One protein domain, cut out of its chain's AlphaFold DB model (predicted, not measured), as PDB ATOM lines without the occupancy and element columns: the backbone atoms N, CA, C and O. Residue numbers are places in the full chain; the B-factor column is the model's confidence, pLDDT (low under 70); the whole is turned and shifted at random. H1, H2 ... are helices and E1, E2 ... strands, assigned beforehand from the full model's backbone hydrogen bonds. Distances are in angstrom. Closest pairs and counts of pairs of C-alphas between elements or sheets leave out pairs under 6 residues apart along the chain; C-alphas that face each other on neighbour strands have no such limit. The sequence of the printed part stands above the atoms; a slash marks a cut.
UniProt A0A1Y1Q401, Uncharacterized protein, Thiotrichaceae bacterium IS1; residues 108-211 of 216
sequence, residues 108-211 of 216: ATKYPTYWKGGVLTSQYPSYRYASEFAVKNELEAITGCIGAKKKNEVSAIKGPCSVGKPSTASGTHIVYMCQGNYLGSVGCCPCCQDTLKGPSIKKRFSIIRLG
ATOM      1  N   ALA A 108     -39.083 -49.343  35.379       84.75
ATOM      2  CA  ALA A 108     -37.864 -49.439  36.171       84.75
ATOM      3  C   ALA A 108     -37.260 -50.851  36.125       84.75
ATOM      4  O   ALA A 108     -36.041 -50.978  36.087       84.75
ATOM      5  N   THR A 109     -38.091 -51.898  36.079       86.62
ATOM      6  CA  THR A 109     -37.625 -53.288  36.004       86.62
ATOM      7  C   THR A 109     -37.316 -53.723  34.575       86.62
ATOM      8  O   THR A 109     -36.273 -54.324  34.334       86.62
ATOM      9  N   LYS A 110     -38.172 -53.386  33.601       88.50
ATOM     10  CA  LYS A 110     -38.018 -53.838  32.208       88.50
ATOM     11  C   LYS A 110     -37.019 -53.015  31.396       88.50
ATOM     12  O   LYS A 110     -36.353 -53.544  30.510       88.50
ATOM     13  N   TYR A 111     -36.919 -51.717  31.681       89.31
ATOM     14  CA  TYR A 111     -36.096 -50.768  30.930       89.31
ATOM     15  C   TYR A 111     -35.296 -49.860  31.879       89.31
ATOM     16  O   TYR A 111     -35.451 -48.638  31.830       89.31
ATOM     17  N   PRO A 112     -34.409 -50.425  32.721       87.06
ATOM     18  CA  PRO A 112     -33.717 -49.685  33.784       87.06
ATOM     19  C   PRO A 112     -32.819 -48.559  33.258       87.06
ATOM     20  O   PRO A 112     -32.539 -47.600  33.968       87.06
ATOM     21  N   THR A 113     -32.380 -48.655  32.003       88.56
ATOM     22  CA  THR A 113     -31.569 -47.630  31.341       88.56
ATOM     23  C   THR A 113     -32.408 -46.533  30.687       88.56
ATOM     24  O   THR A 113     -31.853 -45.600  30.125       88.56
ATOM     25  N   TYR A 114     -33.739 -46.596  30.696       88.38
ATOM     26  CA  TYR A 114     -34.579 -45.592  30.045       88.38
ATOM     27  C   TYR A 114     -35.138 -44.618  31.073       88.38
ATOM     28  O   TYR A 114     -35.615 -44.999  32.139       88.38
ATOM     29  N   TRP A 115     -35.167 -43.337  30.710       86.12
ATOM     30  CA  TRP A 115     -35.850 -42.334  31.517       86.12
ATOM     31  C   TRP A 115     -37.327 -42.686  31.665       86.12
ATOM     32  O   TRP A 115     -37.996 -42.939  30.664       86.12
ATOM     33  N   LYS A 116     -37.885 -42.622  32.877       86.31
ATOM     34  CA  LYS A 116     -39.344 -42.647  33.032       86.31
ATOM     35  C   LYS A 116     -39.923 -41.383  32.392       86.31
ATOM     36  O   LYS A 116     -39.489 -40.278  32.712       86.31
ATOM     37  N   GLY A 117     -40.899 -41.526  31.496       79.62
ATOM     38  CA  GLY A 117     -41.412 -40.431  30.666       79.62
ATOM     39  C   GLY A 117     -41.846 -39.201  31.467       79.62
ATOM     40  O   GLY A 117     -41.477 -38.089  31.106       79.62
ATOM     41  N   GLY A 118     -42.541 -39.402  32.593       79.56
ATOM     42  CA  GLY A 118     -42.942 -38.308  33.488       79.56
ATOM     43  C   GLY A 118     -41.772 -37.615  34.203       79.56
ATOM     44  O   GLY A 118     -41.811 -36.406  34.429       79.56
ATOM     45  N   VAL A 119     -40.699 -38.350  34.514       82.94
ATOM     46  CA  VAL A 119     -39.472 -37.782  35.107       82.94
ATOM     47  C   VAL A 119     -38.725 -36.950  34.068       82.94
ATOM     48  O   VAL A 119     -38.304 -35.834  34.359       82.94
ATOM     49  N   LEU A 120     -38.623 -37.451  32.834       83.31
ATOM     50  CA  LEU A 120     -37.986 -36.718  31.742       83.31
ATOM     51  C   LEU A 120     -38.669 -35.366  31.507       83.31
ATOM     52  O   LEU A 120     -37.988 -34.352  31.423       83.31
ATOM     53  N   THR A 121     -40.002 -35.334  31.442       80.75
ATOM     54  CA  THR A 121     -40.751 -34.093  31.195       80.75
ATOM     55  C   THR A 121     -40.760 -33.133  32.381       80.75
ATOM     56  O   THR A 121     -40.868 -31.933  32.170       80.75
ATOM     57  N   SER A 122     -40.660 -33.624  33.619       81.62
ATOM     58  CA  SER A 122     -40.618 -32.755  34.806       81.62
ATOM     59  C   SER A 122     -39.238 -32.133  35.019       81.62
ATOM     60  O   SER A 122     -39.146 -30.935  35.265       81.62
ATOM     61  N   GLN A 123     -38.161 -32.911  34.870       84.00
ATOM     62  CA  GLN A 123     -36.790 -32.403  35.003       84.00
ATOM     63  C   GLN A 123     -36.323 -31.618  33.772       84.00
ATOM     64  O   GLN A 123     -35.521 -30.696  33.895       84.00
ATOM     65  N   TYR A 124     -36.832 -31.965  32.584       85.25
ATOM     66  CA  TYR A 124     -36.498 -31.310  31.319       85.25
ATOM     67  C   TYR A 124     -37.780 -30.917  30.564       85.25
ATOM     68  O   TYR A 124     -38.138 -31.564  29.574       85.25
ATOM     69  N   PRO A 125     -38.464 -29.831  30.980       84.06
ATOM     70  CA  PRO A 125     -39.749 -29.407  30.406       84.06
ATOM     71  C   PRO A 125     -39.726 -29.146  28.896       84.06
ATOM     72  O   PRO A 125     -40.758 -29.190  28.231       84.06
ATOM     73  N   SER A 126     -38.541 -28.905  28.330       86.88
ATOM     74  CA  SER A 126     -38.361 -28.714  26.895       86.88
ATOM     75  C   SER A 126     -38.670 -29.982  26.076       86.88
ATOM     76  O   SER A 126     -39.085 -29.875  24.922       86.88
ATOM     77  N   TYR A 127     -38.564 -31.183  26.666       90.19
ATOM     78  CA  TYR A 127     -38.882 -32.481  26.042       90.19
ATOM     79  C   TYR A 127     -40.389 -32.794  26.022       90.19
ATOM     80  O   TYR A 127     -40.830 -33.906  26.322       90.19
ATOM     81  N   ARG A 128     -41.207 -31.799  25.664       91.50
ATOM     82  CA  ARG A 128     -42.675 -31.868  25.723       91.50
ATOM     83  C   ARG A 128     -43.322 -32.617  24.558       91.50
ATOM     84  O   ARG A 128     -44.381 -33.221  24.726       91.50
ATOM     85  N   TYR A 129     -42.697 -32.625  23.384       94.56
ATOM     86  CA  TYR A 129     -43.328 -33.145  22.170       94.56
ATOM     87  C   TYR A 129     -43.297 -34.678  22.139       94.56
ATOM     88  O   TYR A 129     -42.266 -35.300  22.391       94.56
ATOM     89  N   ALA A 130     -44.437 -35.294  21.818       92.94
ATOM     90  CA  ALA A 130     -44.595 -36.752  21.784       92.94
ATOM     91  C   ALA A 130     -44.201 -37.394  20.439       92.94
ATOM     92  O   ALA A 130     -44.117 -38.616  20.343       92.94
ATOM     93  N   SER A 131     -43.979 -36.593  19.393       95.38
ATOM     94  CA  SER A 131     -43.641 -37.079  18.055       95.38
ATOM     95  C   SER A 131     -42.711 -36.119  17.314       95.38
ATOM     96  O   SER A 131     -42.699 -34.916  17.581       95.38
ATOM     97  N   GLU A 132     -41.965 -36.666  16.350       95.00
ATOM     98  CA  GLU A 132     -41.119 -35.889  15.437       95.00
ATOM     99  C   GLU A 132     -41.959 -34.890  14.620       95.00
ATOM    100  O   GLU A 132     -41.556 -33.751  14.405       95.00
ATOM    101  N   PHE A 133     -43.171 -35.288  14.226       95.62
ATOM    102  CA  PHE A 133     -44.095 -34.424  13.494       95.62
ATOM    103  C   PHE A 133     -44.528 -33.203  14.315       95.62
ATOM    104  O   PHE A 133     -44.491 -32.085  13.812       95.62
ATOM    105  N   ALA A 134     -44.877 -33.391  15.593       96.00
ATOM    106  CA  ALA A 134     -45.315 -32.291  16.449       96.00
ATOM    107  C   ALA A 134     -44.208 -31.247  16.661       96.00
ATOM    108  O   ALA A 134     -44.460 -30.050  16.568       96.00
ATOM    109  N   VAL A 135     -42.971 -31.694  16.906       96.25
ATOM    110  CA  VAL A 135     -41.833 -30.778  17.088       96.25
ATOM    111  C   VAL A 135     -41.401 -30.123  15.775       96.25
ATOM    112  O   VAL A 135     -40.989 -28.966  15.786       96.25
ATOM    113  N   LYS A 136     -41.526 -30.825  14.641       95.31
ATOM    114  CA  LYS A 136     -41.293 -30.242  13.318       95.31
ATOM    115  C   LYS A 136     -42.292 -29.117  13.045       95.31
ATOM    116  O   LYS A 136     -41.858 -28.030  12.690       95.31
ATOM    117  N   ASN A 137     -43.588 -29.355  13.236       95.56
ATOM    118  CA  ASN A 137     -44.615 -28.342  12.981       95.56
ATOM    119  C   ASN A 137     -44.429 -27.111  13.866       95.56
ATOM    120  O   ASN A 137     -44.565 -25.991  13.390       95.56
ATOM    121  N   GLU A 138     -44.065 -27.307  15.136       95.31
ATOM    122  CA  GLU A 138     -43.716 -26.183  16.002       95.31
ATOM    123  C   GLU A 138     -42.513 -25.408  15.451       95.31
ATOM    124  O   GLU A 138     -42.521 -24.180  15.406       95.31
ATOM    125  N   LEU A 139     -41.467 -26.116  15.024       93.31
ATOM    126  CA  LEU A 139     -40.276 -25.479  14.480       93.31
ATOM    127  C   LEU A 139     -40.613 -24.653  13.228       93.31
ATOM    128  O   LEU A 139     -40.124 -23.534  13.097       93.31
ATOM    129  N   GLU A 140     -41.472 -25.164  12.345       93.44
ATOM    130  CA  GLU A 140     -41.988 -24.436  11.177       93.44
ATOM    131  C   GLU A 140     -42.818 -23.213  11.596       93.44
ATOM    132  O   GLU A 140     -42.609 -22.126  11.063       93.44
ATOM    133  N   ALA A 141     -43.691 -23.352  12.600       93.50
ATOM    134  CA  ALA A 141     -44.526 -22.264  13.108       93.50
ATOM    135  C   ALA A 141     -43.704 -21.124  13.735       93.50
ATOM    136  O   ALA A 141     -43.976 -19.954  13.476       93.50
ATOM    137  N   ILE A 142     -42.667 -21.448  14.514       92.31
ATOM    138  CA  ILE A 142     -41.779 -20.454  15.145       92.31
ATOM    139  C   ILE A 142     -40.950 -19.702  14.097       92.31
ATOM    140  O   ILE A 142     -40.638 -18.526  14.268       92.31
ATOM    141  N   THR A 143     -40.540 -20.389  13.033       90.25
ATOM    142  CA  THR A 143     -39.575 -19.857  12.056       90.25
ATOM    143  C   THR A 143     -40.218 -19.277  10.800       90.25
ATOM    144  O   THR A 143     -39.517 -18.634  10.016       90.25
ATOM    145  N   GLY A 144     -41.514 -19.522  10.595       90.56
ATOM    146  CA  GLY A 144     -42.257 -19.139   9.396       90.56
ATOM    147  C   GLY A 144     -41.924 -19.972   8.154       90.56
ATOM    148  O   GLY A 144     -42.464 -19.702   7.086       90.56
ATOM    149  N   CYS A 145     -41.047 -20.979   8.253       89.50
ATOM    150  CA  CYS A 145     -40.624 -21.751   7.088       89.50
ATOM    151  C   CYS A 145     -41.419 -23.045   6.940       89.50
ATOM    152  O   CYS A 145     -41.227 -23.996   7.695       89.50
ATOM    153  N   ILE A 146     -42.272 -23.095   5.921       91.25
ATOM    154  CA  ILE A 146     -43.052 -24.284   5.577       91.25
ATOM    155  C   ILE A 146     -42.172 -25.260   4.787       91.25
ATOM    156  O   ILE A 146     -41.492 -24.875   3.833       91.25
ATOM    157  N   GLY A 147     -42.211 -26.545   5.142       90.56
ATOM    158  CA  GLY A 147     -41.512 -27.592   4.397       90.56
ATOM    159  C   GLY A 147     -40.111 -27.891   4.926       90.56
ATOM    160  O   GLY A 147     -39.206 -28.214   4.151       90.56
ATOM    161  N   ALA A 148     -39.928 -27.829   6.242       92.75
ATOM    162  CA  ALA A 148     -38.718 -28.263   6.912       92.75
ATOM    163  C   ALA A 148     -38.405 -29.729   6.575       92.75
ATOM    164  O   ALA A 148     -39.239 -30.634   6.705       92.75
ATOM    165  N   LYS A 149     -37.163 -29.970   6.156       94.44
ATOM    166  CA  LYS A 149     -36.627 -31.291   5.832       94.44
ATOM    167  C   LYS A 149     -35.552 -31.670   6.835       94.44
ATOM    168  O   LYS A 149     -34.708 -30.856   7.211       94.44
ATOM    169  N   LYS A 150     -35.571 -32.934   7.238       94.94
ATOM    170  CA  LYS A 150     -34.513 -33.543   8.036       94.94
ATOM    171  C   LYS A 150     -33.256 -33.662   7.177       94.94
ATOM    172  O   LYS A 150     -33.304 -34.283   6.120       94.94
ATOM    173  N   LYS A 151     -32.157 -33.037   7.607       93.06
ATOM    174  CA  LYS A 151     -30.861 -33.111   6.913       93.06
ATOM    175  C   LYS A 151     -29.984 -34.205   7.502       93.06
ATOM    176  O   LYS A 151     -29.565 -35.090   6.777       93.06
ATOM    177  N   ASN A 152     -29.742 -34.137   8.811       90.25
ATOM    178  CA  ASN A 152     -28.864 -35.062   9.519       90.25
ATOM    179  C   ASN A 152     -29.545 -35.576  10.788       90.25
ATOM    180  O   ASN A 152     -30.253 -34.825  11.461       90.25
ATOM    181  N   GLU A 153     -29.266 -36.828  11.133       92.25
ATOM    182  CA  GLU A 153     -29.534 -37.403  12.447       92.25
ATOM    183  C   GLU A 153     -28.221 -37.942  13.002       92.25
ATOM    184  O   GLU A 153     -27.556 -38.757  12.368       92.25
ATOM    185  N   VAL A 154     -27.824 -37.437  14.162       91.38
ATOM    186  CA  VAL A 154     -26.597 -37.842  14.853       91.38
ATOM    187  C   VAL A 154     -26.930 -38.221  16.283       91.38
ATOM    188  O   VAL A 154     -27.967 -37.824  16.811       91.38
ATOM    189  N   SER A 155     -26.061 -38.980  16.940       90.31
ATOM    190  CA  SER A 155     -26.260 -39.286  18.355       90.31
ATOM    191  C   SER A 155     -26.223 -38.004  19.192       90.31
ATOM    192  O   SER A 155     -25.449 -37.087  18.913       90.31
ATOM    193  N   ALA A 156     -27.073 -37.918  20.213       86.75
ATOM    194  CA  ALA A 156     -27.132 -36.748  21.076       86.75
ATOM    195  C   ALA A 156     -25.822 -36.623  21.863       86.75
ATOM    196  O   ALA A 156     -25.480 -37.501  22.642       86.75
ATOM    197  N   ILE A 157     -25.089 -35.524  21.697       83.69
ATOM    198  CA  ILE A 157     -23.843 -35.276  22.454       83.69
ATOM    199  C   ILE A 157     -24.130 -34.415  23.698       83.69
ATOM    200  O   ILE A 157     -23.340 -34.341  24.631       83.69
ATOM    201  N   LYS A 158     -25.299 -33.762  23.736       78.19
ATOM    202  CA  LYS A 158     -25.759 -32.902  24.836       78.19
ATOM    203  C   LYS A 158     -27.206 -33.230  25.206       78.19
ATOM    204  O   LYS A 158     -27.992 -33.604  24.334       78.19
ATOM    205  N   GLY A 159     -27.555 -33.034  26.479       80.44
ATOM    206  CA  GLY A 159     -28.909 -33.216  27.011       80.44
ATOM    207  C   GLY A 159     -29.053 -34.404  27.978       80.44
ATOM    208  O   GLY A 159     -28.054 -34.964  28.435       80.44
ATOM    209  N   PRO A 160     -30.290 -34.778  28.345       83.06
ATOM    210  CA  PRO A 160     -30.555 -35.863  29.295       83.06
ATOM    211  C   PRO A 160     -30.215 -37.259  28.758       83.06
ATOM    212  O   PRO A 160     -29.888 -38.140  29.542       83.06
ATOM    213  N   CYS A 161     -30.237 -37.446  27.440       85.19
ATOM    214  CA  CYS A 161     -29.927 -38.709  26.768       85.19
ATOM    215  C   CYS A 161     -28.652 -38.612  25.914       85.19
ATOM    216  O   CYS A 161     -28.588 -39.158  24.813       85.19
ATOM    217  N   SER A 162     -27.653 -37.847  26.362       85.94
ATOM    218  CA  SER A 162     -26.392 -37.741  25.631       85.94
ATOM    219  C   SER A 162     -25.579 -39.034  25.701       85.94
ATOM    220  O   SER A 162     -25.546 -39.688  26.744       85.94
ATOM    221  N   VAL A 163     -24.859 -39.359  24.627       83.56
ATOM    222  CA  VAL A 163     -23.891 -40.461  24.597       83.56
ATOM    223  C   VAL A 163     -22.877 -40.282  25.728       83.56
ATOM    224  O   VAL A 163     -22.380 -39.180  25.953       83.56
ATOM    225  N   GLY A 164     -22.586 -41.367  26.449       73.38
ATOM    226  CA  GLY A 164     -21.604 -41.384  27.536       73.38
ATOM    227  C   GLY A 164     -22.163 -41.064  28.923       73.38
ATOM    228  O   GLY A 164     -21.418 -41.152  29.896       73.38
ATOM    229  N   LYS A 165     -23.458 -40.742  29.059       77.88
ATOM    230  CA  LYS A 165     -24.086 -40.697  30.386       77.88
ATOM    231  C   LYS A 165     -24.312 -42.120  30.910       77.88
ATOM    232  O   LYS A 165     -24.992 -42.899  30.237       77.88
ATOM    233  N   PRO A 166     -23.772 -42.471  32.091       68.56
ATOM    234  CA  PRO A 166     -24.019 -43.776  32.679       68.56
ATOM    235  C   PRO A 166     -25.513 -43.935  32.976       68.56
ATOM    236  O   PRO A 166     -26.185 -42.985  33.379       68.56
ATOM    237  N   SER A 167     -26.023 -45.147  32.762       71.69
ATOM    238  CA  SER A 167     -27.382 -45.556  33.143       71.69
ATOM    239  C   SER A 167     -28.539 -44.917  32.364       71.69
ATOM    240  O   SER A 167     -29.688 -45.086  32.759       71.69
ATOM    241  N   THR A 168     -28.278 -44.231  31.244       79.75
ATOM    242  CA  THR A 168     -29.342 -43.687  30.382       79.75
ATOM    243  C   THR A 168     -29.163 -44.079  28.919       79.75
ATOM    244  O   THR A 168     -28.078 -43.929  28.362       79.75
ATOM    245  N   ALA A 169     -30.234 -44.533  28.275       86.12
ATOM    246  CA  ALA A 169     -30.272 -44.857  26.861       86.12
ATOM    247  C   ALA A 169     -29.991 -43.599  26.031       86.12
ATOM    248  O   ALA A 169     -30.623 -42.552  26.212       86.12
ATOM    249  N   SER A 170     -29.036 -43.719  25.110       90.50
ATOM    250  CA  SER A 170     -28.635 -42.632  24.221       90.50
ATOM    251  C   SER A 170     -29.782 -42.223  23.298       90.50
ATOM    252  O   SER A 170     -30.500 -43.060  22.750       90.50
ATOM    253  N   GLY A 171     -29.944 -40.918  23.110       91.25
ATOM    254  CA  GLY A 171     -30.872 -40.333  22.153       91.25
ATOM    255  C   GLY A 171     -30.179 -39.796  20.909       91.25
ATOM    256  O   GLY A 171     -28.989 -40.019  20.683       91.25
ATOM    257  N   THR A 172     -30.930 -39.055  20.101       94.00
ATOM    258  CA  THR A 172     -30.458 -38.482  18.835       94.00
ATOM    259  C   THR A 172     -30.703 -36.979  18.767       94.00
ATOM    260  O   THR A 172     -31.570 -36.431  19.444       94.00
ATOM    261  N   HIS A 173     -29.904 -36.282  17.967       92.69
ATOM    262  CA  HIS A 173     -30.105 -34.902  17.545       92.69
ATOM    263  C   HIS A 173     -30.422 -34.894  16.053       92.69
ATOM    264  O   HIS A 173     -29.677 -35.438  15.240       92.69
ATOM    265  N   ILE A 174     -31.523 -34.247  15.699       94.50
ATOM    266  CA  ILE A 174     -32.034 -34.131  14.341       94.50
ATOM    267  C   ILE A 174     -31.882 -32.679  13.901       94.50
ATOM    268  O   ILE A 174     -32.355 -31.768  14.578       94.50
ATOM    269  N   VAL A 175     -31.222 -32.446  12.771       93.88
ATOM    270  CA  VAL A 175     -31.081 -31.111  12.178       93.88
ATOM    271  C   VAL A 175     -32.137 -30.921  11.100       93.88
ATOM    272  O   VAL A 175     -32.189 -31.694  10.140       93.88
ATOM    273  N   TYR A 176     -32.925 -29.857  11.230       95.00
ATOM    274  CA  TYR A 176     -33.883 -29.437  10.216       95.00
ATOM    275  C   TYR A 176     -33.341 -28.274   9.398       95.00
ATOM    276  O   TYR A 176     -32.728 -27.338   9.918       95.00
ATOM    277  N   MET A 177     -33.601 -28.349   8.100       94.25
ATOM    278  CA  MET A 177     -33.281 -27.318   7.128       94.25
ATOM    279  C   MET A 177     -34.544 -26.925   6.379       94.25
ATOM    280  O   MET A 177     -35.412 -27.764   6.138       94.25
ATOM    281  N   CYS A 178     -34.607 -25.682   5.933       93.25
ATOM    282  CA  CYS A 178     -35.669 -25.202   5.070       93.25
ATOM    283  C   CYS A 178     -35.050 -24.340   3.970       93.25
ATOM    284  O   CYS A 178     -34.281 -23.428   4.261       93.25
ATOM    285  N   GLN A 179     -35.300 -24.693   2.705       90.12
ATOM    286  CA  GLN A 179     -34.725 -24.005   1.538       90.12
ATOM    287  C   GLN A 179     -33.191 -23.811   1.618       90.12
ATOM    288  O   GLN A 179     -32.655 -22.767   1.267       90.12
ATOM    289  N   GLY A 180     -32.467 -24.807   2.144       88.25
ATOM    290  CA  GLY A 180     -31.009 -24.738   2.312       88.25
ATOM    291  C   GLY A 180     -30.523 -23.953   3.539       88.25
ATOM    292  O   GLY A 180     -29.338 -24.023   3.859       88.25
ATOM    293  N   ASN A 181     -31.416 -23.300   4.287       89.88
ATOM    294  CA  ASN A 181     -31.098 -22.609   5.535       89.88
ATOM    295  C   ASN A 181     -31.286 -23.521   6.750       89.88
ATOM    296  O   ASN A 181     -32.207 -24.338   6.795       89.88
ATOM    297  N   TYR A 182     -30.409 -23.379   7.747       91.38
ATOM    298  CA  TYR A 182     -30.541 -24.084   9.021       91.38
ATOM    299  C   TYR A 182     -31.731 -23.538   9.805       91.38
ATOM    300  O   TYR A 182     -31.755 -22.358  10.152       91.38
ATOM    301  N   LEU A 183     -32.687 -24.418  10.093       92.19
ATOM    302  CA  LEU A 183     -33.922 -24.072  10.786       92.19
ATOM    303  C   LEU A 183     -33.797 -24.264  12.296       92.19
ATOM    304  O   LEU A 183     -34.292 -23.463  13.083       92.19
ATOM    305  N   GLY A 184     -33.123 -25.335  12.700       92.81
ATOM    306  CA  GLY A 184     -32.940 -25.676  14.098       92.81
ATOM    307  C   GLY A 184     -32.465 -27.107  14.296       92.81
ATOM    308  O   GLY A 184     -32.353 -27.896  13.353       92.81
ATOM    309  N   SER A 185     -32.170 -27.444  15.546       93.00
ATOM    310  CA  SER A 185     -31.907 -28.811  15.976       93.00
ATOM    311  C   SER A 185     -32.923 -29.258  17.013       93.00
ATOM    312  O   SER A 185     -33.300 -28.517  17.924       93.00
ATOM    313  N   VAL A 186     -33.339 -30.507  16.871       94.38
ATOM    314  CA  VAL A 186     -34.291 -31.188  17.734       94.38
ATOM    315  C   VAL A 186     -33.572 -32.322  18.446       94.38
ATOM    316  O   VAL A 186     -32.933 -33.154  17.814       94.38
ATOM    317  N   GLY A 187     -33.670 -32.366  19.765       93.94
ATOM    318  CA  GLY A 187     -33.206 -33.477  20.579       93.94
ATOM    319  C   GLY A 187     -34.325 -34.493  20.735       93.94
ATOM    320  O   GLY A 187     -35.444 -34.125  21.075       93.94
ATOM    321  N   CYS A 188     -34.022 -35.763  20.518       93.88
ATOM    322  CA  CYS A 188     -34.906 -36.897  20.717       93.88
ATOM    323  C   CYS A 188     -34.325 -37.774  21.822       93.88
ATOM    324  O   CYS A 188     -33.232 -38.314  21.666       93.88
ATOM    325  N   CYS A 189     -35.062 -37.953  22.913       93.12
ATOM    326  CA  CYS A 189     -34.691 -38.880  23.972       93.12
ATOM    327  C   CYS A 189     -35.674 -40.046  24.038       93.12
ATOM    328  O   CYS A 189     -36.889 -39.815  24.077       93.12
ATOM    329  N   PRO A 190     -35.180 -41.293  24.071       93.38
ATOM    330  CA  PRO A 190     -36.026 -42.420  24.398       93.38
ATOM    331  C   PRO A 190     -36.381 -42.388  25.891       93.38
ATOM    332  O   PRO A 190     -35.549 -42.095  26.750       93.38
ATOM    333  N   CYS A 191     -37.629 -42.702  26.202       91.38
ATOM    334  CA  CYS A 191     -38.143 -42.810  27.558       91.38
ATOM    335  C   CYS A 191     -39.076 -44.013  27.661       91.38
ATOM    336  O   CYS A 191     -39.727 -44.379  26.687       91.38
ATOM    337  N   CYS A 192     -39.194 -44.603  28.838       92.00
ATOM    338  CA  CYS A 192     -40.184 -45.626  29.106       92.00
ATOM    339  C   CYS A 192     -41.449 -45.013  29.719       92.00
ATOM    340  O   CYS A 192     -41.379 -44.129  30.577       92.00
ATOM    341  N   GLN A 193     -42.610 -45.483  29.277       90.50
ATOM    342  CA  GLN A 193     -43.907 -45.145  29.846       90.50
ATOM    343  C   GLN A 193     -44.676 -46.419  30.198       90.50
ATOM    344  O   GLN A 193     -44.875 -47.281  29.338       90.50
ATOM    345  N   ASP A 194     -45.125 -46.504  31.449       88.25
ATOM    346  CA  ASP A 194     -46.031 -47.549  31.920       88.25
ATOM    347  C   ASP A 194     -47.416 -47.326  31.285       88.25
ATOM    348  O   ASP A 194     -47.958 -46.219  31.336       88.25
ATOM    349  N   THR A 195     -47.972 -48.347  30.630       85.25
ATOM    350  CA  THR A 195     -49.309 -48.302  30.014       85.25
ATOM    351  C   THR A 195     -50.151 -49.481  30.488       85.25
ATOM    352  O   THR A 195     -49.604 -50.461  30.983       85.25
ATOM    353  N   LEU A 196     -51.470 -49.444  30.258       80.69
ATOM    354  CA  LEU A 196     -52.370 -50.571  30.562       80.69
ATOM    355  C   LEU A 196     -51.977 -51.878  29.840       80.69
ATOM    356  O   LEU A 196     -52.310 -52.969  30.290       80.69
ATOM    357  N   LYS A 197     -51.246 -51.781  28.720       84.88
ATOM    358  CA  LYS A 197     -50.715 -52.933  27.967       84.88
ATOM    359  C   LYS A 197     -49.314 -53.367  28.430       84.88
ATOM    360  O   LYS A 197     -48.761 -54.300  27.857       84.88
ATOM    361  N   GLY A 198     -48.743 -52.693  29.427       85.12
ATOM    362  CA  GLY A 198     -47.378 -52.882  29.919       85.12
ATOM    363  C   GLY A 198     -46.442 -51.701  29.614       85.12
ATOM    364  O   GLY A 198     -46.831 -50.737  28.938       85.12
ATOM    365  N   PRO A 199     -45.199 -51.737  30.122       90.19
ATOM    366  CA  PRO A 199     -44.195 -50.708  29.873       90.19
ATOM    367  C   PRO A 199     -43.806 -50.679  28.395       90.19
ATOM    368  O   PRO A 199     -43.551 -51.710  27.771       90.19
ATOM    369  N   SER A 200     -43.751 -49.479  27.826       91.62
ATOM    370  CA  SER A 200     -43.423 -49.266  26.419       91.62
ATOM    371  C   SER A 200     -42.377 -48.173  26.257       91.62
ATOM    372  O   SER A 200     -42.419 -47.144  26.934       91.62
ATOM    373  N   ILE A 201     -41.444 -48.378  25.328       92.50
ATOM    374  CA  ILE A 201     -40.484 -47.343  24.953       92.50
ATOM    375  C   ILE A 201     -41.187 -46.344  24.032       92.50
ATOM    376  O   ILE A 201     -41.768 -46.693  23.002       92.50
ATOM    377  N   LYS A 202     -41.112 -45.074  24.406       93.62
ATOM    378  CA  LYS A 202     -41.574 -43.914  23.652       93.62
ATOM    379  C   LYS A 202     -40.400 -42.977  23.399       93.62
ATOM    380  O   LYS A 202     -39.330 -43.114  23.985       93.62
ATOM    381  N   LYS A 203     -40.600 -42.015  22.506       93.56
ATOM    382  CA  LYS A 203     -39.641 -40.942  22.248       93.56
ATOM    383  C   LYS A 203     -40.263 -39.619  22.667       93.56
ATOM    384  O   LYS A 203     -41.453 -39.395  22.452       93.56
ATOM    385  N   ARG A 204     -39.451 -38.754  23.258       94.25
ATOM    386  CA  ARG A 204     -39.799 -37.366  23.549       94.25
ATOM    387  C   ARG A 204     -38.842 -36.456  22.819       94.25
ATOM    388  O   ARG A 204     -37.646 -36.742  22.741       94.25
ATOM    389  N   PHE A 205     -39.379 -35.367  22.298       94.62
ATOM    390  CA  PHE A 205     -38.638 -34.436  21.471       94.62
ATOM    391  C   PHE A 205     -38.625 -33.052  22.113       94.62
ATOM    392  O   PHE A 205     -39.574 -32.662  22.794       94.62
ATOM    393  N   SER A 206     -37.544 -32.319  21.876       94.75
ATOM    394  CA  SER A 206     -37.320 -30.944  22.319       94.75
ATOM    395  C   SER A 206     -36.661 -30.164  21.199       94.75
ATOM    396  O   SER A 206     -35.744 -30.677  20.563       94.75
ATOM    397  N   ILE A 207     -37.032 -28.902  21.011       93.44
ATOM    398  CA  ILE A 207     -36.203 -27.972  20.238       93.44
ATOM    399  C   ILE A 207     -35.000 -27.614  21.121       93.44
ATOM    400  O   ILE A 207     -35.177 -27.228  22.273       93.44
ATOM    401  N   ILE A 208     -33.783 -27.826  20.624       90.25
ATOM    402  CA  ILE A 208     -32.530 -27.579  21.364       90.25
ATOM    403  C   ILE A 208     -31.910 -26.256  20.932       90.25
ATOM    404  O   ILE A 208     -31.339 -25.534  21.745       90.25
ATOM    405  N   ARG A 209     -32.010 -25.939  19.639       88.62
ATOM    406  CA  ARG A 209     -31.497 -24.697  19.071       88.62
ATOM    407  C   ARG A 209     -32.373 -24.261  17.910       88.62
ATOM    408  O   ARG A 209     -32.688 -25.075  17.047       88.62
ATOM    409  N   LEU A 210     -32.712 -22.977  17.876       91.19
ATOM    410  CA  LEU A 210     -33.336 -22.337  16.721       91.19
ATOM    411  C   LEU A 210     -32.257 -21.792  15.778       91.19
ATOM    412  O   LEU A 210     -31.185 -21.356  16.211       91.19
ATOM    413  N   GLY A 211     -32.531 -21.836  14.479       82.38
ATOM    414  CA  GLY A 211     -31.750 -21.145  13.463       82.38
ATOM    415  C   GLY A 211     -31.933 -19.635  13.575       82.38
ATOM    416  O   GLY A 211     -33.023 -19.147  13.843       82.38
TER     417      GLY A 211
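Overview. This is residues 108 to 211 of the 216 residues of an uncharacterized protein of Thiotrichaceae bacterium IS1 (UniProt A0A1Y1Q401). A strongly twisted sheet of four antiparallel strands is covered on one face by the helix H2, while the short helix H1 stands on the opposite face. The long hairpin of E3 and E4 runs on past the ends of E1 and E2, and a long loop, residues 156 to 171, joins E1 to E2. The printed part has 104 residues with two named helices followed by four named strands, H1 H2 E1 E2 E3 E4, and its class is mixed, helices and strands. The sheet's order is E1 E2 E3 E4, a meander, each strand the antiparallel neighbour of the one before. The whole is compact, with a radius of gyration of the C-alphas of 14.2 A and spans of 45 by 30 by 20 A.

Arrangement. Residues 115 to 116 form a short parallel pairing with residues 191 to 192 of E3, residues 181 to 195. H1, residues 117 to 123, is on the sheet at a height of 8.8 A, over E4, residues 198 to 210, and stands up from the sheet at 51 degrees. Its closest C-alphas to E3 are those of Gly 117 and Cys 191, 5.1 A apart. H2, residues 132 to 143, is on the opposite face from H1, at a height of 8.1 A, and H1 and H2 are apart. It lies over E3 and E2, residues 172 to 178, and runs only just along the strands, at 29.9 degrees to E3 on the local plane. The closest C-alphas of H2 and E4 are those of Val 135 and Phe 205, 6.5 A apart. In both helices every O i to N i+4 pair is within hydrogen-bond range. E1, residues 149 to 155, is an edge strand and forms a hairpin with E2, with N 151 and O 175 at 2.9 A. E2 and E3 form a hairpin, with N 174 and O 186 at 2.8 A. E3 and the edge strand E4 form a hairpin, with N 191 and O 202 at 2.8 A. E3 bends by 57 degrees at residue 192. E1 and E4 are apart.

Along the chain. H1 begins at C-alpha 117, (-41.412, -40.431, 30.666), and is 10.2 A long. H2 is 16.5 A long, E1 18.1 A and E2 19.8 A. E3 is 39.9 A long, from C-alpha 181 at (-31.098, -22.609, 5.535). E4 is 36.1 A long and ends at C-alpha 210, (-33.336, -22.337, 16.721).

Size, cuts and confidence. The two C-alphas farthest apart, those of Thr 109 and Gln 179, are 45.3 A apart. The printed part has no cut. The link from E1 to E2 is long, with 16 residues. The mean pLDDT of the printed part is 89.1, and residue 166 is under 70.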